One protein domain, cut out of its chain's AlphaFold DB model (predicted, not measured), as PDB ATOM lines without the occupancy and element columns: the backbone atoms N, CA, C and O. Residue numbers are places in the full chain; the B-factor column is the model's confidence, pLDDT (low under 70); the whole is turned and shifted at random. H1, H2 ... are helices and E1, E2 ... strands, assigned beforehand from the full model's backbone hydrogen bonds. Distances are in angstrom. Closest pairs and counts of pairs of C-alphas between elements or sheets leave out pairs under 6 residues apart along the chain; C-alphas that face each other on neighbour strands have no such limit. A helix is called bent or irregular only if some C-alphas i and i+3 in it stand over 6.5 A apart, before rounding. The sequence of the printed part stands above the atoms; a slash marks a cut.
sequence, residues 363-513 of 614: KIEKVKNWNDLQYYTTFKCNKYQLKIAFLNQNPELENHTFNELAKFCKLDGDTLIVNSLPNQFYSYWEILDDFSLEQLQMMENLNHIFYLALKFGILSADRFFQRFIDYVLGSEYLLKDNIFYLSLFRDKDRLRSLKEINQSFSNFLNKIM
ATOM      1  N   LYS A 363     202.777 182.603 183.245       90.12
ATOM      2  CA  LYS A 363     203.538 181.566 182.543       90.12
ATOM      3  C   LYS A 363     204.488 180.904 183.529       90.12
ATOM      4  O   LYS A 363     205.419 181.548 184.007       90.12
ATOM      5  N   ILE A 364     204.224 179.641 183.840       91.12
ATOM      6  CA  ILE A 364     205.002 178.838 184.779       91.12
ATOM      7  C   ILE A 364     205.833 177.842 183.970       91.12
ATOM      8  O   ILE A 364     205.314 176.860 183.442       91.12
ATOM      9  N   GLU A 365     207.126 178.118 183.857       89.81
ATOM     10  CA  GLU A 365     208.092 177.295 183.132       89.81
ATOM     11  C   GLU A 365     208.687 176.234 184.060       89.81
ATOM     12  O   GLU A 365     209.124 176.526 185.182       89.81
ATOM     13  N   LYS A 366     208.738 174.990 183.579       85.19
ATOM     14  CA  LYS A 366     209.409 173.887 184.270       85.19
ATOM     15  C   LYS A 366     210.922 174.117 184.312       85.19
ATOM     16  O   LYS A 366     211.564 174.277 183.275       85.19
ATOM     17  N   VAL A 367     211.519 174.062 185.505       83.31
ATOM     18  CA  VAL A 367     212.982 174.089 185.653       83.31
ATOM     19  C   VAL A 367     213.523 172.669 185.505       83.31
ATOM     20  O   VAL A 367     213.177 171.772 186.272       83.31
ATOM     21  N   LYS A 368     214.372 172.451 184.497       68.94
ATOM     22  CA  LYS A 368     214.996 171.147 184.241       68.94
ATOM     23  C   LYS A 368     216.093 170.892 185.285       68.94
ATOM     24  O   LYS A 368     216.908 171.772 185.541       68.94
ATOM     25  N   ASN A 369     216.122 169.678 185.843       64.75
ATOM     26  CA  ASN A 369     217.204 169.124 186.677       64.75
ATOM     27  C   ASN A 369     217.279 169.567 188.153       64.75
ATOM     28  O   ASN A 369     218.305 169.337 188.788       64.75
ATOM     29  N   TRP A 370     216.226 170.156 188.732       66.50
ATOM     30  CA  TRP A 370     216.198 170.454 190.171       66.50
ATOM     31  C   TRP A 370     215.439 169.377 190.960       66.50
ATOM     32  O   TRP A 370     214.262 169.138 190.691       66.50
ATOM     33  N   ASN A 371     216.112 168.749 191.929       70.31
ATOM     34  CA  ASN A 371     215.579 167.668 192.759       70.31
ATOM     35  C   ASN A 371     215.620 168.056 194.254       70.31
ATOM     36  O   ASN A 371     216.674 168.028 194.893       70.31
ATOM     37  N   ASP A 372     214.465 168.402 194.826       67.75
ATOM     38  CA  ASP A 372     214.308 168.717 196.247       67.75
ATOM     39  C   ASP A 372     214.055 167.436 197.072       67.75
ATOM     40  O   ASP A 372     212.954 167.244 197.559       67.75
ATOM     41  N   LEU A 373     215.041 166.544 197.249       71.06
ATOM     42  CA  LEU A 373     214.853 165.274 197.996       71.06
ATOM     43  C   LEU A 373     213.720 164.398 197.416       71.06
ATOM     44  O   LEU A 373     212.810 163.985 198.123       71.06
ATOM     45  N   GLN A 374     213.795 164.130 196.116       73.81
ATOM     46  CA  GLN A 374     212.808 163.440 195.271       73.81
ATOM     47  C   GLN A 374     211.543 164.259 194.950       73.81
ATOM     48  O   GLN A 374     210.711 163.828 194.153       73.81
ATOM     49  N   TYR A 375     211.431 165.493 195.457       77.38
ATOM     50  CA  TYR A 375     210.370 166.423 195.068       77.38
ATOM     51  C   TYR A 375     210.770 167.315 193.881       77.38
ATOM     52  O   TYR A 375     211.802 167.988 193.890       77.38
ATOM     53  N   TYR A 376     209.899 167.408 192.872       84.25
ATOM     54  CA  TYR A 376     210.081 168.282 191.704       84.25
ATOM     55  C   TYR A 376     209.111 169.468 191.749       84.25
ATOM     56  O   TYR A 376     208.081 169.486 191.067       84.25
ATOM     57  N   THR A 377     209.435 170.453 192.587       88.31
ATOM     58  CA  THR A 377     208.541 171.578 192.921       88.31
ATOM     59  C   THR A 377     208.999 172.924 192.371       88.31
ATOM     60  O   THR A 377     208.305 173.913 192.562       88.31
ATOM     61  N   THR A 378     210.152 173.009 191.705       89.56
ATOM     62  CA  THR A 378     210.732 174.294 191.284       89.56
ATOM     63  C   THR A 378     210.298 174.694 189.874       89.56
ATOM     64  O   THR A 378     210.397 173.918 188.922       89.56
ATOM     65  N   PHE A 379     209.876 175.948 189.737       90.62
ATOM     66  CA  PHE A 379     209.430 176.557 188.492       90.62
ATOM     67  C   PHE A 379     209.957 177.988 188.364       90.62
ATOM     68  O   PHE A 379     210.446 178.598 189.321       90.62
ATOM     69  N   LYS A 380     209.812 178.551 187.170       89.88
ATOM     70  CA  LYS A 380     210.093 179.957 186.889       89.88
ATOM     71  C   LYS A 380     208.813 180.647 186.427       89.88
ATOM     72  O   LYS A 380     208.129 180.143 185.545       89.88
ATOM     73  N   CYS A 381     208.493 181.800 187.012       87.81
ATOM     74  CA  CYS A 381     207.436 182.687 186.520       87.81
ATOM     75  C   CYS A 381     207.946 184.120 186.536       87.81
ATOM     76  O   CYS A 381     208.309 184.662 187.584       87.81
ATOM     77  N   ASN A 382     207.940 184.759 185.367       79.06
ATOM     78  CA  ASN A 382     208.487 186.098 185.171       79.06
ATOM     79  C   ASN A 382     209.948 186.178 185.667       79.06
ATOM     80  O   ASN A 382     210.803 185.410 185.224       79.06
ATOM     81  N   LYS A 383     210.238 187.103 186.591       79.38
ATOM     82  CA  LYS A 383     211.550 187.271 187.237       79.38
ATOM     83  C   LYS A 383     211.750 186.409 188.489       79.38
ATOM     84  O   LYS A 383     212.817 186.468 189.091       79.38
ATOM     85  N   TYR A 384     210.736 185.655 188.913       82.88
ATOM     86  CA  TYR A 384     210.764 184.904 190.164       82.88
ATOM     87  C   TYR A 384     211.030 183.422 189.911       82.88
ATOM     88  O   TYR A 384     210.444 182.804 189.017       82.88
ATOM     89  N   GLN A 385     211.885 182.843 190.749       88.31
ATOM     90  CA  GLN A 385     211.960 181.401 190.930       88.31
ATOM     91  C   GLN A 385     210.986 181.030 192.045       88.31
ATOM     92  O   GLN A 385     211.127 181.495 193.176       88.31
ATOM     93  N   LEU A 386     209.982 180.233 191.706       90.56
ATOM     94  CA  LEU A 386     208.908 179.844 192.610       90.56
ATOM     95  C   LEU A 386     208.939 178.343 192.849       90.56
ATOM     96  O   LEU A 386     209.310 177.565 191.969       90.56
ATOM     97  N   LYS A 387     208.513 177.937 194.037       92.06
ATOM     98  CA  LYS A 387     208.258 176.541 194.361       92.06
ATOM     99  C   LYS A 387     206.760 176.322 194.467       92.06
ATOM    100  O   LYS A 387     206.102 177.116 195.127       92.06
ATOM    101  N   ILE A 388     206.227 175.284 193.829       92.75
ATOM    102  CA  ILE A 388     204.832 174.850 193.965       92.75
ATOM    103  C   ILE A 388     204.810 173.386 194.375       92.75
ATOM    104  O   ILE A 388     205.482 172.554 193.767       92.75
ATOM    105  N   ALA A 389     203.993 173.074 195.372       91.12
ATOM    106  CA  ALA A 389     203.720 171.715 195.815       91.12
ATOM    107  C   ALA A 389     202.219 171.507 196.027       91.12
ATOM    108  O   ALA A 389     201.465 172.472 196.129       91.12
ATOM    109  N   PHE A 390     201.793 170.252 196.124       89.06
ATOM    110  CA  PHE A 390     200.438 169.877 196.523       89.06
ATOM    111  C   PHE A 390     200.480 168.902 197.699       89.06
ATOM    112  O   PHE A 390     201.516 168.301 197.995       89.06
ATOM    113  N   LEU A 391     199.351 168.774 198.395       80.62
ATOM    114  CA  LEU A 391     199.224 167.871 199.538       80.62
ATOM    115  C   LEU A 391     199.417 166.410 199.103       80.62
ATOM    116  O   LEU A 391     198.954 166.012 198.039       80.62
ATOM    117  N   ASN A 392     200.063 165.606 199.951       76.12
ATOM    118  CA  ASN A 392     200.278 164.165 199.749       76.12
ATOM    119  C   ASN A 392     201.148 163.782 198.540       76.12
ATOM    120  O   ASN A 392     201.050 162.664 198.033       76.12
ATOM    121  N   GLN A 393     202.021 164.676 198.073       80.25
ATOM    122  CA  GLN A 393     203.043 164.296 197.101       80.25
ATOM    123  C   GLN A 393     203.948 163.216 197.720       80.25
ATOM    124  O   GLN A 393     204.589 163.443 198.747       80.25
ATOM    125  N   ASN A 394     203.966 162.030 197.108       72.88
ATOM    126  CA  ASN A 394     204.814 160.922 197.536       72.88
ATOM    127  C   ASN A 394     206.217 161.099 196.922       72.88
ATOM    128  O   ASN A 394     206.297 161.107 195.694       72.88
ATOM    129  N   PRO A 395     207.287 161.244 197.729       69.38
ATOM    130  CA  PRO A 395     208.656 161.368 197.224       69.38
ATOM    131  C   PRO A 395     209.158 160.079 196.556       69.38
ATOM    132  O   PRO A 395     209.983 160.145 195.655       69.38
ATOM    133  N   GLU A 396     208.629 158.911 196.937       69.44
ATOM    134  CA  GLU A 396     209.026 157.618 196.359       69.44
ATOM    135  C   GLU A 396     208.509 157.421 194.929       69.44
ATOM    136  O   GLU A 396     209.014 156.585 194.181       69.44
ATOM    137  N   LEU A 397     207.494 158.193 194.538       65.69
ATOM    138  CA  LEU A 397     207.015 158.262 193.166       65.69
ATOM    139  C   LEU A 397     207.695 159.469 192.513       65.69
ATOM    140  O   LEU A 397     207.681 160.554 193.087       65.69
ATOM    141  N   GLU A 398     208.226 159.334 191.292       65.38
ATOM    142  CA  GLU A 398     208.736 160.465 190.486       65.38
ATOM    143  C   GLU A 398     207.588 161.392 190.004       65.38
ATOM    144  O   GLU A 398     207.482 161.787 188.839       65.38
ATOM    145  N   ASN A 399     206.674 161.741 190.908       65.38
ATOM    146  CA  ASN A 399     205.508 162.568 190.675       65.38
ATOM    147  C   ASN A 399     205.943 164.024 190.577       65.38
ATOM    148  O   ASN A 399     206.084 164.751 191.566       65.38
ATOM    149  N   HIS A 400     206.148 164.456 189.340       76.62
ATOM    150  CA  HIS A 400     206.515 165.823 189.040       76.62
ATOM    151  C   HIS A 400     205.313 166.758 189.244       76.62
ATOM    152  O   HIS A 400     204.290 166.585 188.582       76.62
ATOM    153  N   THR A 401     205.438 167.801 190.078       87.00
ATOM    154  CA  THR A 401     204.324 168.734 190.359       87.00
ATOM    155  C   THR A 401     203.756 169.362 189.081       87.00
ATOM    156  O   THR A 401     202.551 169.545 188.958       87.00
ATOM    157  N   PHE A 402     204.615 169.618 188.089       86.81
ATOM    158  CA  PHE A 402     204.221 170.004 186.725       86.81
ATOM    159  C   PHE A 402     203.157 169.086 186.104       86.81
ATOM    160  O   PHE A 402     202.196 169.590 185.540       86.81
ATOM    161  N   ASN A 403     203.310 167.761 186.208       86.69
ATOM    162  CA  ASN A 403     202.394 166.800 185.587       86.69
ATOM    163  C   ASN A 403     201.019 166.831 186.265       86.69
ATOM    164  O   ASN A 403     199.997 166.707 185.598       86.69
ATOM    165  N   GLU A 404     200.988 167.035 187.582       88.50
ATOM    166  CA  GLU A 404     199.736 167.203 188.322       88.50
ATOM    167  C   GLU A 404     199.068 168.546 188.015       88.50
ATOM    168  O   GLU A 404     197.864 168.588 187.768       88.50
ATOM    169  N   LEU A 405     199.835 169.637 187.947       88.56
ATOM    170  CA  LEU A 405     199.319 170.955 187.558       88.56
ATOM    171  C   LEU A 405     198.799 170.981 186.118       88.56
ATOM    172  O   LEU A 405     197.782 171.616 185.844       88.56
ATOM    173  N   ALA A 406     199.455 170.267 185.203       88.56
ATOM    174  CA  ALA A 406     199.068 170.169 183.798       88.56
ATOM    175  C   ALA A 406     197.635 169.644 183.595       88.56
ATOM    176  O   ALA A 406     197.012 169.968 182.588       88.56
ATOM    177  N   LYS A 407     197.077 168.900 184.562       89.38
ATOM    178  CA  LYS A 407     195.678 168.437 184.534       89.38
ATOM    179  C   LYS A 407     194.661 169.579 184.664       89.38
ATOM    180  O   LYS A 407     193.505 169.402 184.295       89.38
ATOM    181  N   PHE A 408     195.079 170.733 185.186       87.62
ATOM    182  CA  PHE A 408     194.212 171.872 185.502       87.62
ATOM    183  C   PHE A 408     194.522 173.125 184.673       87.62
ATOM    184  O   PHE A 408     193.871 174.153 184.850       87.62
ATOM    185  N   CYS A 409     195.541 173.093 183.812       87.25
ATOM    186  CA  CYS A 409     196.091 174.286 183.166       87.25
ATOM    187  C   CYS A 409     196.298 174.081 181.664       87.25
ATOM    188  O   CYS A 409     196.421 172.958 181.182       87.25
ATOM    189  N   LYS A 410     196.378 175.185 180.910       87.19
ATOM    190  CA  LYS A 410     196.701 175.119 179.481       87.19
ATOM    191  C   LYS A 410     198.207 174.912 179.303       87.19
ATOM    192  O   LYS A 410     199.003 175.661 179.867       87.19
ATOM    193  N   LEU A 411     198.576 173.920 178.501       89.12
ATOM    194  CA  LEU A 411     199.960 173.574 178.177       89.12
ATOM    195  C   LEU A 411     200.439 174.279 176.904       89.12
ATOM    196  O   LEU A 411     199.714 174.335 175.909       89.12
ATOM    197  N   ASP A 412     201.680 174.758 176.942       86.56
ATOM    198  CA  ASP A 412     202.447 175.252 175.797       86.56
ATOM    199  C   ASP A 412     203.908 174.775 175.927       86.56
ATOM    200  O   ASP A 412     204.757 175.423 176.545       86.56
ATOM    201  N   GLY A 413     204.180 173.560 175.441       84.06
ATOM    202  CA  GLY A 413     205.467 172.882 175.634       84.06
ATOM    203  C   GLY A 413     205.784 172.629 177.115       84.06
ATOM    204  O   GLY A 413     204.986 172.033 177.834       84.06
ATOM    205  N   ASP A 414     206.942 173.111 177.577       85.06
ATOM    206  CA  ASP A 414     207.383 173.044 178.985       85.06
ATOM    207  C   ASP A 414     206.809 174.190 179.859       85.06
ATOM    208  O   ASP A 414     207.285 174.436 180.973       85.06
ATOM    209  N   THR A 415     205.795 174.907 179.359       88.56
ATOM    210  CA  THR A 415     205.166 176.055 180.029       88.56
ATOM    211  C   THR A 415     203.701 175.777 180.348       88.56
ATOM    212  O   THR A 415     202.938 175.323 179.494       88.56
ATOM    213  N   LEU A 416     203.287 176.105 181.571       90.50
ATOM    214  CA  LEU A 416     201.888 176.118 181.994       90.50
ATOM    215  C   LEU A 416     201.364 177.552 181.987       90.50
ATOM    216  O   LEU A 416     201.989 178.449 182.554       90.50
ATOM    217  N   ILE A 417     200.203 177.765 181.372       89.81
ATOM    218  CA  ILE A 417     199.474 179.034 181.419       89.81
ATOM    219  C   ILE A 417     198.376 178.899 182.472       89.81
ATOM    220  O   ILE A 417     197.454 178.091 182.322       89.81
ATOM    221  N   VAL A 418     198.495 179.688 183.538       88.56
ATOM    222  CA  VAL A 418     197.659 179.585 184.739       88.56
ATOM    223  C   VAL A 418     197.093 180.951 185.099       88.56
ATOM    224  O   VAL A 418     197.849 181.908 185.206       88.56
ATOM    225  N   ASN A 419     195.784 181.050 185.332       87.31
ATOM    226  CA  ASN A 419     195.185 182.277 185.877       87.31
ATOM    227  C   ASN A 419     195.215 182.256 187.412       87.31
ATOM    228  O   ASN A 419     195.615 183.232 188.039       87.31
ATOM    229  N   SER A 420     194.865 181.114 188.007       88.94
ATOM    230  CA  SER A 420     195.028 180.831 189.431       88.94
ATOM    231  C   SER A 420     195.396 179.364 189.667       88.94
ATOM    232  O   SER A 420     195.037 178.486 188.878       88.94
ATOM    233  N   LEU A 421     196.128 179.089 190.747       90.56
ATOM    234  CA  LEU A 421     196.418 177.728 191.180       90.56
ATOM    235  C   LEU A 421     195.185 177.104 191.851       90.56
ATOM    236  O   LEU A 421     194.529 177.765 192.661       90.56
ATOM    237  N   PRO A 422     194.888 175.817 191.591       90.06
ATOM    238  CA  PRO A 422     193.847 175.106 192.327       90.06
ATOM    239  C   PRO A 422     194.154 175.071 193.832       90.06
ATOM    240  O   PRO A 422     195.317 174.987 194.223       90.06
ATOM    241  N   ASN A 423     193.117 175.072 194.676       85.75
ATOM    242  CA  ASN A 423     193.230 175.199 196.142       85.75
ATOM    243  C   ASN A 423     194.136 174.152 196.822       85.75
ATOM    244  O   ASN A 423     194.611 174.384 197.928       85.75
ATOM    245  N   GLN A 424     194.371 173.004 196.180       88.88
ATOM    246  CA  GLN A 424     195.254 171.942 196.681       88.88
ATOM    247  C   GLN A 424     196.753 172.204 196.453       88.88
ATOM    248  O   GLN A 424     197.584 171.464 196.981       88.88
ATOM    249  N   PHE A 425     197.100 173.218 195.651       92.75
ATOM    250  CA  PHE A 425     198.476 173.611 195.366       92.75
ATOM    251  C   PHE A 425     198.856 174.856 196.163       92.75
ATOM    252  O   PHE A 425     198.102 175.825 196.226       92.75
ATOM    253  N   TYR A 426     200.068 174.838 196.704       94.62
ATOM    254  CA  TYR A 426     200.653 175.889 197.524       94.62
ATOM    255  C   TYR A 426     201.957 176.340 196.898       94.62
ATOM    256  O   TYR A 426     202.729 175.505 196.419       94.62
ATOM    257  N   SER A 427     202.224 177.643 196.939       94.94
ATOM    258  CA  SER A 427     203.454 178.202 196.387       94.94
ATOM    259  C   SER A 427     204.290 178.975 197.403       94.94
ATOM    260  O   SER A 427     203.789 179.495 198.406       94.94
ATOM    261  N   TYR A 428     205.583 179.078 197.117       94.12
ATOM    262  CA  TYR A 428     206.517 179.918 197.852       94.12
ATOM    263  C   TYR A 428     207.545 180.563 196.920       94.12
ATOM    264  O   TYR A 428     208.116 179.898 196.053       94.12
ATOM    265  N   TRP A 429     207.826 181.845 197.137       91.31
ATOM    266  CA  TRP A 429     209.026 182.521 196.643       91.31
ATOM    267  C   TRP A 429     209.450 183.609 197.636       91.31
ATOM    268  O   TRP A 429     208.644 184.125 198.410       91.31
ATOM    269  N   GLU A 430     210.729 183.988 197.625       87.38
ATOM    270  CA  GLU A 430     211.206 185.043 198.522       87.38
ATOM    271  C   GLU A 430     210.720 186.424 198.051       87.38
ATOM    272  O   GLU A 430     210.891 186.812 196.892       87.38
ATOM    273  N   ILE A 431     210.145 187.205 198.967       82.69
ATOM    274  CA  ILE A 431     209.646 188.557 198.687       82.69
ATOM    275  C   ILE A 431     210.783 189.553 198.931       82.69
ATOM    276  O   ILE A 431     210.906 190.139 200.011       82.69
ATOM    277  N   LEU A 432     211.639 189.727 197.925       72.06
ATOM    278  CA  LEU A 432     212.822 190.593 198.008       72.06
ATOM    279  C   LEU A 432     212.482 192.075 197.789       72.06
ATOM    280  O   LEU A 432     212.914 192.920 198.571       72.06
ATOM    281  N   ASP A 433     211.628 192.369 196.811       67.62
ATOM    282  CA  ASP A 433     211.286 193.734 196.396       67.62
ATOM    283  C   ASP A 433     210.306 194.450 197.348       67.62
ATOM    284  O   ASP A 433     209.748 193.858 198.286       67.62
ATOM    285  N   ASP A 434     210.095 195.743 197.093       68.56
ATOM    286  CA  ASP A 434     208.995 196.509 197.673       68.56
ATOM    287  C   ASP A 434     207.642 195.916 197.264       68.56
ATOM    288  O   ASP A 434     207.395 195.567 196.111       68.56
ATOM    289  N   PHE A 435     206.738 195.836 198.235       71.06
ATOM    290  CA  PHE A 435     205.450 195.170 198.074       71.06
ATOM    291  C   PHE A 435     204.493 195.953 197.147       71.06
ATOM    292  O   PHE A 435     204.046 197.046 197.514       71.06
ATOM    293  N   SER A 436     204.159 195.428 195.963       76.69
ATOM    294  CA  SER A 436     203.192 196.031 195.022       76.69
ATOM    295  C   SER A 436     201.831 195.316 195.043       76.69
ATOM    296  O   SER A 436     201.736 194.169 195.475       76.69
ATOM    297  N   LEU A 437     200.766 195.975 194.555       72.56
ATOM    298  CA  LEU A 437     199.443 195.340 194.414       72.56
ATOM    299  C   LEU A 437     199.491 194.156 193.437       72.56
ATOM    300  O   LEU A 437     198.883 193.127 193.695       72.56
ATOM    301  N   GLU A 438     200.278 194.271 192.366       78.94
ATOM    302  CA  GLU A 438     200.520 193.179 191.414       78.94
ATOM    303  C   GLU A 438     201.160 191.963 192.097       78.94
ATOM    304  O   GLU A 438     200.811 190.823 191.798       78.94
ATOM    305  N   GLN A 439     202.074 192.195 193.046       82.50
ATOM    306  CA  GLN A 439     202.679 191.116 193.819       82.50
ATOM    307  C   GLN A 439     201.663 190.472 194.766       82.50
ATOM    308  O   GLN A 439     201.611 189.250 194.820       82.50
ATOM    309  N   LEU A 440     200.831 191.258 195.458       83.56
ATOM    310  CA  LEU A 440     199.744 190.727 196.292       83.56
ATOM    311  C   LEU A 440     198.750 189.899 195.460       83.56
ATOM    312  O   LEU A 440     198.375 188.806 195.870       83.56
ATOM    313  N   GLN A 441     198.380 190.381 194.274       82.44
ATOM    314  CA  GLN A 441     197.495 189.667 193.354       82.44
ATOM    315  C   GLN A 441     198.134 188.363 192.861       82.44
ATOM    316  O   GLN A 441     197.478 187.328 192.823       82.44
ATOM    317  N   MET A 442     199.430 188.374 192.538       87.25
ATOM    318  CA  MET A 442     200.162 187.154 192.189       87.25
ATOM    319  C   MET A 442     200.226 186.176 193.369       87.25
ATOM    320  O   MET A 442     200.077 184.974 193.174       87.25
ATOM    321  N   MET A 443     200.416 186.674 194.594       90.00
ATOM    322  CA  MET A 443     200.371 185.858 195.810       90.00
ATOM    323  C   MET A 443     199.005 185.217 196.030       90.00
ATOM    324  O   MET A 443     198.945 184.052 196.418       90.00
ATOM    325  N   GLU A 444     197.928 185.953 195.769       87.88
ATOM    326  CA  GLU A 444     196.573 185.421 195.813       87.88
ATOM    327  C   GLU A 444     196.352 184.352 194.750       87.88
ATOM    328  O   GLU A 444     195.998 183.224 195.080       87.88
ATOM    329  N   ASN A 445     196.611 184.692 193.490       89.25
ATOM    330  CA  ASN A 445     196.355 183.812 192.359       89.25
ATOM    331  C   ASN A 445     197.195 182.537 192.418       89.25
ATOM    332  O   ASN A 445     196.734 181.483 191.998       89.25
ATOM    333  N   LEU A 446     198.418 182.607 192.942       92.00
ATOM    334  CA  LEU A 446     199.312 181.459 193.034       92.00
ATOM    335  C   LEU A 446     199.315 180.812 194.424       92.00
ATOM    336  O   LEU A 446     200.267 180.102 194.727       92.00
ATOM    337  N   ASN A 447     198.315 181.024 195.288       92.94
ATOM    338  CA  ASN A 447     198.233 180.376 196.610       92.94
ATOM    339  C   ASN A 447     199.536 180.478 197.425       92.94
ATOM    340  O   ASN A 447     200.036 179.491 197.977       92.94
ATOM    341  N   HIS A 448     200.129 181.673 197.472       94.12
ATOM    342  CA  HIS A 448     201.374 181.886 198.199       94.12
ATOM    343  C   HIS A 448     201.159 181.688 199.698       94.12
ATOM    344  O   HIS A 448     200.271 182.307 200.294       94.12
ATOM    345  N   ILE A 449     202.027 180.901 200.334       95.19
ATOM    346  CA  ILE A 449     201.893 180.502 201.742       95.19
ATOM    347  C   ILE A 449     201.701 181.705 202.676       95.19
ATOM    348  O   ILE A 449     200.823 181.690 203.533       95.19
ATOM    349  N   PHE A 450     202.466 182.785 202.496       93.25
ATOM    350  CA  PHE A 450     202.323 183.979 203.341       93.25
ATOM    351  C   PHE A 450     200.997 184.728 203.144       93.25
ATOM    352  O   PHE A 450     200.491 185.312 204.096       93.25
ATOM    353  N   TYR A 451     200.408 184.700 201.945       90.12
ATOM    354  CA  TYR A 451     199.093 185.302 201.710       90.12
ATOM    355  C   TYR A 451     197.974 184.429 202.289       90.12
ATOM    356  O   TYR A 451     197.061 184.939 202.935       90.12
ATOM    357  N   LEU A 452     198.087 183.107 202.147       90.75
ATOM    358  CA  LEU A 452     197.182 182.161 202.802       90.75
ATOM    359  C   LEU A 452     197.233 182.286 204.327       90.75
ATOM    360  O   LEU A 452     196.193 182.293 204.974       90.75
ATOM    361  N   ALA A 453     198.420 182.484 204.903       90.50
ATOM    362  CA  ALA A 453     198.575 182.730 206.333       90.50
ATOM    363  C   ALA A 453     197.798 183.971 206.805       90.50
ATOM    364  O   ALA A 453     197.170 183.925 207.862       90.50
ATOM    365  N   LEU A 454     197.769 185.047 206.006       87.50
ATOM    366  CA  LEU A 454     196.914 186.208 206.282       87.50
ATOM    367  C   LEU A 454     195.429 185.842 206.211       87.50
ATOM    368  O   LEU A 454     194.686 186.194 207.125       87.50
ATOM    369  N   LYS A 455     195.001 185.097 205.180       85.38
ATOM    370  CA  LYS A 455     193.616 184.595 205.072       85.38
ATOM    371  C   LYS A 455     193.211 183.735 206.273       85.38
ATOM    372  O   LYS A 455     192.056 183.764 206.669       85.38
ATOM    373  N   PHE A 456     194.154 183.017 206.879       85.19
ATOM    374  CA  PHE A 456     193.929 182.209 208.081       85.19
ATOM    375  C   PHE A 456     194.032 183.007 209.393       85.19
ATOM    376  O   PHE A 456     193.972 182.421 210.470       85.19
ATOM    377  N   GLY A 457     194.220 184.331 209.338       83.50
ATOM    378  CA  GLY A 457     194.332 185.177 210.532       83.50
ATOM    379  C   GLY A 457     195.664 185.053 211.281       83.50
ATOM    380  O   GLY A 457     195.769 185.459 212.441       83.50
ATOM    381  N   ILE A 458     196.713 184.512 210.652       88.12
ATOM    382  CA  ILE A 458     198.045 184.408 211.257       88.12
ATOM    383  C   ILE A 458     198.760 185.757 211.105       88.12
ATOM    384  O   ILE A 458     199.417 186.025 210.105       88.12
ATOM    385  N   LEU A 459     198.636 186.616 212.119       86.06
ATOM    386  CA  LEU A 459     199.198 187.978 212.127       86.06
ATOM    387  C   LEU A 459     200.449 188.137 213.004       86.06
ATOM    388  O   LEU A 459     200.912 189.256 213.227       86.06
ATOM    389  N   SER A 460     200.994 187.032 213.517       85.50
ATOM    390  CA  SER A 460     202.246 187.008 214.277       85.50
ATOM    391  C   SER A 460     203.233 186.040 213.639       85.50
ATOM    392  O   SER A 460     202.859 184.948 213.206       85.50
ATOM    393  N   ALA A 461     204.501 186.450 213.601       85.62
ATOM    394  CA  ALA A 461     205.599 185.606 213.155       85.62
ATOM    395  C   ALA A 461     205.985 184.531 214.176       85.62
ATOM    396  O   ALA A 461     206.576 183.510 213.809       85.62
ATOM    397  N   ASP A 462     205.608 184.715 215.442       83.38
ATOM    398  CA  ASP A 462     205.886 183.745 216.488       83.38
ATOM    399  C   ASP A 462     205.129 182.452 216.201       83.38
ATOM    400  O   ASP A 462     203.897 182.404 216.192       83.38
ATOM    401  N   ARG A 463     205.891 181.381 215.962       84.94
ATOM    402  CA  ARG A 463     205.354 180.064 215.592       84.94
ATOM    403  C   ARG A 463     204.495 180.099 214.318       84.94
ATOM    404  O   ARG A 463     203.633 179.234 214.170       84.94
ATOM    405  N   PHE A 464     204.746 181.038 213.395       92.38
ATOM    406  CA  PHE A 464     204.045 181.120 212.105       92.38
ATOM    407  C   PHE A 464     203.978 179.755 211.416       92.38
ATOM    408  O   PHE A 464     202.887 179.281 211.109       92.38
ATOM    409  N   PHE A 465     205.132 179.104 211.230       92.75
ATOM    410  CA  PHE A 465     205.184 177.852 210.484       92.75
ATOM    411  C   PHE A 465     204.364 176.748 211.162       92.75
ATOM    412  O   PHE A 465     203.620 176.053 210.486       92.75
ATOM    413  N   GLN A 466     204.410 176.649 212.496       91.62
ATOM    414  CA  GLN A 466     203.574 175.700 213.237       91.62
ATOM    415  C   GLN A 466     202.090 175.977 213.027       91.62
ATOM    416  O   GLN A 466     201.367 175.081 212.619       91.62
ATOM    417  N   ARG A 467     201.648 177.222 213.231       90.94
ATOM    418  CA  ARG A 467     200.236 177.594 213.068       90.94
ATOM    419  C   ARG A 467     199.734 177.346 211.650       90.94
ATOM    420  O   ARG A 467     198.600 176.921 211.468       90.94
ATOM    421  N   PHE A 468     200.573 177.619 210.653       91.88
ATOM    422  CA  PHE A 468     200.238 177.368 209.259       91.88
ATOM    423  C   PHE A 468     200.082 175.868 208.983       91.88
ATOM    424  O   PHE A 468     199.104 175.463 208.362       91.88
ATOM    425  N   ILE A 469     201.006 175.040 209.478       91.88
ATOM    426  CA  ILE A 469     200.931 173.582 209.333       91.88
ATOM    427  C   ILE A 469     199.729 173.005 210.087       91.88
ATOM    428  O   ILE A 469     198.997 172.215 209.502       91.88
ATOM    429  N   ASP A 470     199.461 173.451 211.315       89.94
ATOM    430  CA  ASP A 470     198.288 173.025 212.091       89.94
ATOM    431  C   ASP A 470     196.986 173.304 211.334       89.94
ATOM    432  O   ASP A 470     196.063 172.496 211.361       89.94
ATOM    433  N   TYR A 471     196.922 174.442 210.639       87.88
ATOM    434  CA  TYR A 471     195.755 174.821 209.854       87.88
ATOM    435  C   TYR A 471     195.603 173.971 208.584       87.88
ATOM    436  O   TYR A 471     194.490 173.594 208.222       87.88
ATOM    437  N   VAL A 472     196.705 173.695 207.878       88.38
ATOM    438  CA  VAL A 472     196.674 173.041 206.558       88.38
ATOM    439  C   VAL A 472     196.664 171.514 206.650       88.38
ATOM    440  O   VAL A 472     195.962 170.867 205.877       88.38
ATOM    441  N   LEU A 473     197.450 170.940 207.561       86.94
ATOM    442  CA  LEU A 473     197.634 169.493 207.715       86.94
ATOM    443  C   LEU A 473     196.969 168.943 208.986       86.94
ATOM    444  O   LEU A 473     196.652 167.761 209.041       86.94
ATOM    445  N   GLY A 474     196.720 169.786 209.990       85.19
ATOM    446  CA  GLY A 474     196.235 169.366 211.304       85.19
ATOM    447  C   GLY A 474     197.354 169.299 212.346       85.19
ATOM    448  O   GLY A 474     198.531 169.148 212.022       85.19
ATOM    449  N   SER A 475     196.978 169.398 213.622       82.88
ATOM    450  CA  SER A 475     197.910 169.532 214.755       82.88
ATOM    451  C   SER A 475     198.765 168.295 215.054       82.88
ATOM    452  O   SER A 475     199.703 168.374 215.844       82.88
ATOM    453  N   GLU A 476     198.430 167.145 214.472       78.62
ATOM    454  CA  GLU A 476     199.135 165.874 214.689       78.62
ATOM    455  C   GLU A 476     200.333 165.689 213.742       78.62
ATOM    456  O   GLU A 476     201.149 164.788 213.941       78.62
ATOM    457  N   TYR A 477     200.481 166.548 212.725       80.44
ATOM    458  CA  TYR A 477     201.561 166.437 211.749       80.44
ATOM    459  C   TYR A 477     202.911 166.919 212.289       80.44
ATOM    460  O   TYR A 477     203.037 167.956 212.946       80.44
ATOM    461  N   LEU A 478     203.971 166.197 211.923       81.81
ATOM    462  CA  LEU A 478     205.342 166.572 212.245       81.81
ATOM    463  C   LEU A 478     205.787 167.787 211.415       81.81
ATOM    464  O   LEU A 478     205.783 167.775 210.183       81.81
ATOM    465  N   LEU A 479     206.275 168.829 212.095       80.31
ATOM    466  CA  LEU A 479     206.731 170.062 211.443       80.31
ATOM    467  C   LEU A 479     207.845 169.871 210.417       80.31
ATOM    468  O   LEU A 479     207.937 170.645 209.470       80.31
ATOM    469  N   LYS A 480     208.739 168.910 210.640       81.62
ATOM    470  CA  LYS A 480     209.934 168.731 209.805       81.62
ATOM    471  C   LYS A 480     209.790 167.631 208.761       81.62
ATOM    472  O   LYS A 480     210.691 167.480 207.948       81.62
ATOM    473  N   ASP A 481     208.678 166.907 208.777       82.94
ATOM    474  CA  ASP A 481     208.430 165.770 207.895       82.94
ATOM    475  C   ASP A 481     207.209 166.045 207.014       82.94
ATOM    476  O   ASP A 481     206.178 165.382 207.063       82.94
ATOM    477  N   ASN A 482     207.282 167.154 206.280       86.44
ATOM    478  CA  ASN A 482     206.249 167.547 205.335       86.44
ATOM    479  C   ASN A 482     206.864 168.304 204.158       86.44
ATOM    480  O   ASN A 482     207.942 168.900 204.253       86.44
ATOM    481  N   ILE A 483     206.129 168.329 203.049       87.44
ATOM    482  CA  ILE A 483     206.579 168.945 201.800       87.44
ATOM    483  C   ILE A 483     206.832 170.455 201.913       87.44
ATOM    484  O   ILE A 483     207.677 171.002 201.197       87.44
ATOM    485  N   PHE A 484     206.154 171.142 202.840       90.44
ATOM    486  CA  PHE A 484     206.382 172.565 203.066       90.44
ATOM    487  C   PHE A 484     207.802 172.806 203.587       90.44
ATOM    488  O   PHE A 484     208.528 173.640 203.043       90.44
ATOM    489  N   TYR A 485     208.214 172.046 204.603       89.56
ATOM    490  CA  TYR A 485     209.544 172.152 205.199       89.56
ATOM    491  C   TYR A 485     210.640 171.593 204.286       89.56
ATOM    492  O   TYR A 485     211.653 172.255 204.056       89.56
ATOM    493  N   LEU A 486     210.428 170.385 203.754       87.56
ATOM    494  CA  LEU A 486     211.439 169.644 202.996       87.56
ATOM    495  C   LEU A 486     211.689 170.233 201.602       87.56
ATOM    496  O   LEU A 486     212.808 170.143 201.100       87.56
ATOM    497  N   SER A 487     210.676 170.867 200.996       88.38
ATOM    498  CA  SER A 487     210.744 171.349 199.614       88.38
ATOM    499  C   SER A 487     210.466 172.850 199.479       88.38
ATOM    500  O   SER A 487     211.360 173.593 199.066       88.38
ATOM    501  N   LEU A 488     209.260 173.330 199.820       90.31
ATOM    502  CA  LEU A 488     208.828 174.716 199.538       90.31
ATOM    503  C   LEU A 488     209.715 175.781 200.199       90.31
ATOM    504  O   LEU A 488     210.095 176.745 199.541       90.31
ATOM    505  N   PHE A 489     210.076 175.608 201.471       90.94
ATOM    506  CA  PHE A 489     210.950 176.546 202.189       90.94
ATOM    507  C   PHE A 489     212.447 176.241 202.034       90.94
ATOM    508  O   PHE A 489     213.283 176.937 202.619       90.94
ATOM    509  N   ARG A 490     212.815 175.215 201.257       86.44
ATOM    510  CA  ARG A 490     214.215 174.849 201.031       86.44
ATOM    511  C   ARG A 490     214.898 175.874 200.126       86.44
ATOM    512  O   ARG A 490     214.377 176.242 199.074       86.44
ATOM    513  N   ASP A 491     216.083 176.314 200.529       83.31
ATOM    514  CA  ASP A 491     216.896 177.284 199.801       83.31
ATOM    515  C   ASP A 491     218.077 176.572 199.148       83.31
ATOM    516  O   ASP A 491     219.056 176.224 199.813       83.31
ATOM    517  N   LYS A 492     217.953 176.320 197.843       78.44
ATOM    518  CA  LYS A 492     218.864 175.443 197.102       78.44
ATOM    519  C   LYS A 492     219.021 174.108 197.848       78.44
ATOM    520  O   LYS A 492     218.023 173.488 198.205       78.44
ATOM    521  N   ASP A 493     220.244 173.695 198.156       76.75
ATOM    522  CA  ASP A 493     220.503 172.439 198.856       76.75
ATOM    523  C   ASP A 493     220.278 172.514 200.376       76.75
ATOM    524  O   ASP A 493     220.275 171.479 201.046       76.75
ATOM    525  N   ARG A 494     220.027 173.706 200.935       87.56
ATOM    526  CA  ARG A 494     219.967 173.961 202.380       87.56
ATOM    527  C   ARG A 494     218.530 173.984 202.911       87.56
ATOM    528  O   ARG A 494     217.692 174.766 202.462       87.56
ATOM    529  N   LEU A 495     218.270 173.185 203.947       87.50
ATOM    530  CA  LEU A 495     217.051 173.296 204.751       87.50
ATOM    531  C   LEU A 495     217.127 174.540 205.643       87.50
ATOM    532  O   LEU A 495     218.080 174.704 206.407       87.50
ATOM    533  N   ARG A 496     216.116 175.408 205.563       89.56
ATOM    534  CA  ARG A 496     216.000 176.556 206.466       89.56
ATOM    535  C   ARG A 496     215.633 176.085 207.871       89.56
ATOM    536  O   ARG A 496     214.856 175.148 208.070       89.56
ATOM    537  N   SER A 497     216.170 176.759 208.873       91.75
ATOM    538  CA  SER A 497     215.694 176.624 210.245       91.75
ATOM    539  C   SER A 497     214.279 177.199 210.379       91.75
ATOM    540  O   SER A 497     213.891 178.126 209.668       91.75
ATOM    541  N   LEU A 498     213.506 176.705 211.352       90.94
ATOM    542  CA  LEU A 498     212.183 177.271 211.658       90.94
ATOM    543  C   LEU A 498     212.264 178.764 212.018       90.94
ATOM    544  O   LEU A 498     211.345 179.525 211.727       90.94
ATOM    545  N   LYS A 499     213.384 179.191 212.618       91.69
ATOM    546  CA  LYS A 499     213.651 180.597 212.930       91.69
ATOM    547  C   LYS A 499     213.781 181.439 211.660       91.69
ATOM    548  O   LYS A 499     213.184 182.505 211.599       91.69
ATOM    549  N   GLU A 500     214.505 180.959 210.648       92.25
ATOM    550  CA  GLU A 500     214.623 181.647 209.354       92.25
ATOM    551  C   GLU A 500     213.272 181.735 208.634       92.25
ATOM    552  O   GLU A 500     212.929 182.800 208.132       92.25
ATOM    553  N   ILE A 501     212.472 180.662 208.638       92.75
ATOM    554  CA  ILE A 501     211.131 180.663 208.024       92.75
ATOM    555  C   ILE A 501     210.223 181.700 208.698       92.75
ATOM    556  O   ILE A 501     209.612 182.532 208.023       92.75
ATOM    557  N   ASN A 502     210.171 181.692 210.033       92.88
ATOM    558  CA  ASN A 502     209.396 182.673 210.793       92.88
ATOM    559  C   ASN A 502     209.924 184.102 210.575       92.88
ATOM    560  O   ASN A 502     209.130 185.035 210.480       92.88
ATOM    561  N   GLN A 503     211.242 184.289 210.427       92.12
ATOM    562  CA  GLN A 503     211.832 185.595 210.116       92.12
ATOM    563  C   GLN A 503     211.439 186.091 208.717       92.12
ATOM    564  O   GLN A 503     211.101 187.266 208.574       92.12
ATOM    565  N   SER A 504     211.430 185.227 207.695       91.75
ATOM    566  CA  SER A 504     210.939 185.589 206.354       91.75
ATOM    567  C   SER A 504     209.476 186.039 206.403       91.75
ATOM    568  O   SER A 504     209.124 187.050 205.793       91.75
ATOM    569  N   PHE A 505     208.636 185.363 207.194       92.31
ATOM    570  CA  PHE A 505     207.257 185.801 207.402       92.31
ATOM    571  C   PHE A 505     207.173 187.125 208.176       92.31
ATOM    572  O   PHE A 505     206.417 188.010 207.785       92.31
ATOM    573  N   SER A 506     207.997 187.327 209.210       90.75
ATOM    574  CA  SER A 506     208.083 188.610 209.923       90.75
ATOM    575  C   SER A 506     208.449 189.764 208.989       90.75
ATOM    576  O   SER A 506     207.864 190.842 209.083       90.75
ATOM    577  N   ASN A 507     209.395 189.547 208.074       89.38
ATOM    578  CA  ASN A 507     209.793 190.545 207.085       89.38
ATOM    579  C   ASN A 507     208.639 190.861 206.126       89.38
ATOM    580  O   ASN A 507     208.408 192.026 205.804       89.38
ATOM    581  N   PHE A 508     207.888 189.841 205.705       89.25
ATOM    582  CA  PHE A 508     206.673 190.020 204.916       89.25
ATOM    583  C   PHE A 508     205.607 190.832 205.668       89.25
ATOM    584  O   PHE A 508     205.103 191.812 205.113       89.25
ATOM    585  N   LEU A 509     205.314 190.498 206.931       87.94
ATOM    586  CA  LEU A 509     204.364 191.259 207.749       87.94
ATOM    587  C   LEU A 509     204.797 192.727 207.857       87.94
ATOM    588  O   LEU A 509     204.009 193.618 207.559       87.94
ATOM    589  N   ASN A 510     206.066 193.007 208.155       86.50
ATOM    590  CA  ASN A 510     206.567 194.385 208.230       86.50
ATOM    591  C   ASN A 510     206.375 195.170 206.917       86.50
ATOM    592  O   ASN A 510     206.086 196.368 206.952       86.50
ATOM    593  N   LYS A 511     206.493 194.508 205.757       84.69
ATOM    594  CA  LYS A 511     206.269 195.125 204.439       84.69
ATOM    595  C   LYS A 511     204.790 195.416 204.148       84.69
ATOM    596  O   LYS A 511     204.508 196.373 203.420       84.69
ATOM    597  N   ILE A 512     203.862 194.609 204.674       83.38
ATOM    598  CA  ILE A 512     202.425 194.714 204.370       83.38
ATOM    599  C   ILE A 512     201.617 195.459 205.440       83.38
ATOM    600  O   ILE A 512     200.664 196.142 205.086       83.38
ATOM    601  N   MET A 513     202.002 195.407 206.720       82.00
ATOM    602  CA  MET A 513     201.210 195.962 207.831       82.00
ATOM    603  C   MET A 513     200.927 197.457 207.670       82.00
ATOM    604  O   MET A 513     199.789 197.885 207.816       82.00
TER     605      MET A 513
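This is residues 363 to 513 of the 614 residues of an uncharacterized protein of Okeania sp. SIO2B3 (UniProt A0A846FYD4). A strongly twisted sheet of six strands makes one half of this rounded, compact domain, and a loosely joined group of helices, H2, H3, H4 and H6, lies beyond the sheet's E6 edge and makes the other half. H1 packs on the sheet, mostly by E3 and E5, while H5 stands up from it over E3. E6 and E3 are near the middle of the whole, and E4 and E5 are farthest from it. The printed part has 151 residues with six named helices and six named strands, in the order E1 E2 E3 H1 E4 E5 E6 H2 H3 H4 H5 H6; the sheet's order is E4 E5 E1 E2 E3 E6, all antiparallel, and the class is mixed, helices and strands. The radius of gyration of the C-alphas is 14.7 A, and the spans are 41 by 36 by 26 A.

The sheet holds E4, residues 410 to 412, E5, residues 415 to 418, E1, residues 363 to 366, E2, residues 378 to 381, E3, residues 384 to 390, and E6, residues 425 to 428. E4 and E6 are its edge strands. E1, E2 and E3 form a meander, each strand the antiparallel neighbour of the one before. In the hairpin of E1 and E2, N 365 and O 380 are within hydrogen-bond range at 2.8 A. In the hairpin of E2 and E3, N 379 and O 386 are 2.8 A apart. E4 and E5 are a third hairpin, with N 412 and O 415 at 2.9 A. E5 and E1 pair through N 364 and O 416, 2.8 A. E3 is staggered, pairing with E2 over residues 384 to 387 and with E6 over residues 387 to 390; N 389 and O 426 are 2.9 A apart. H1, residues 401 to 406, is on the sheet; its closest C-alphas with E3 are those of Thr 401 and Ala 389, 6.2 A apart. H5, residues 483 to 488, stands up from the sheet over E3 at a height of 8.6 A over the sheet, with the closest C-alphas those of Leu 488 and Lys 387, 5.5 A apart. H2, residues 437 to 445, and H3, residues 449 to 455, only graze the sheet. They touch each other, about perpendicular at 88 degrees, with the C-alphas of Met 443 and Tyr 451 closest at 6.1 A. H4, residues 464 to 472, and H6, residues 498 to 513, are not on the sheet. H6 touches H4 with residues 498 to 505 alone, about perpendicular at 90 degrees; the closest C-alphas are those of Asn 502 and Phe 464, 5.7 A apart. H3 and H6 are close but not clearly touching, at a steep tilt of 53 degrees, the same way; the C-alphas of Phe 450 and Phe 505 are closest at 6.6 A. H4 and H5 are near each other, while H2 and H6 are apart. In all six helices every O i to N i+4 pair is within hydrogen-bond range.

E1 begins at C-alpha 363, (203.538, 181.566, 182.543). E3 is the longest strand, 19.3 A from first to last C-alpha. H2 measures 12.1 A and H4 12.3 A. H5 is neither bent nor irregular, but only just: C-alphas 485 and 488 are 6.3 A apart. H6, the longest helix at 22.0 A, ends at C-alpha 513, (201.210, 195.962, 207.831).

The C-alphas of Gly 413 and Asp 462 are the two farthest apart, 42.3 A. The printed part has no cut. The link from E1 to E2, 11 residues, is long. The mean pLDDT of the printed part is 85.2; residues 368 to 370, 372, 395 to 399 and 433 to 434 are under 70.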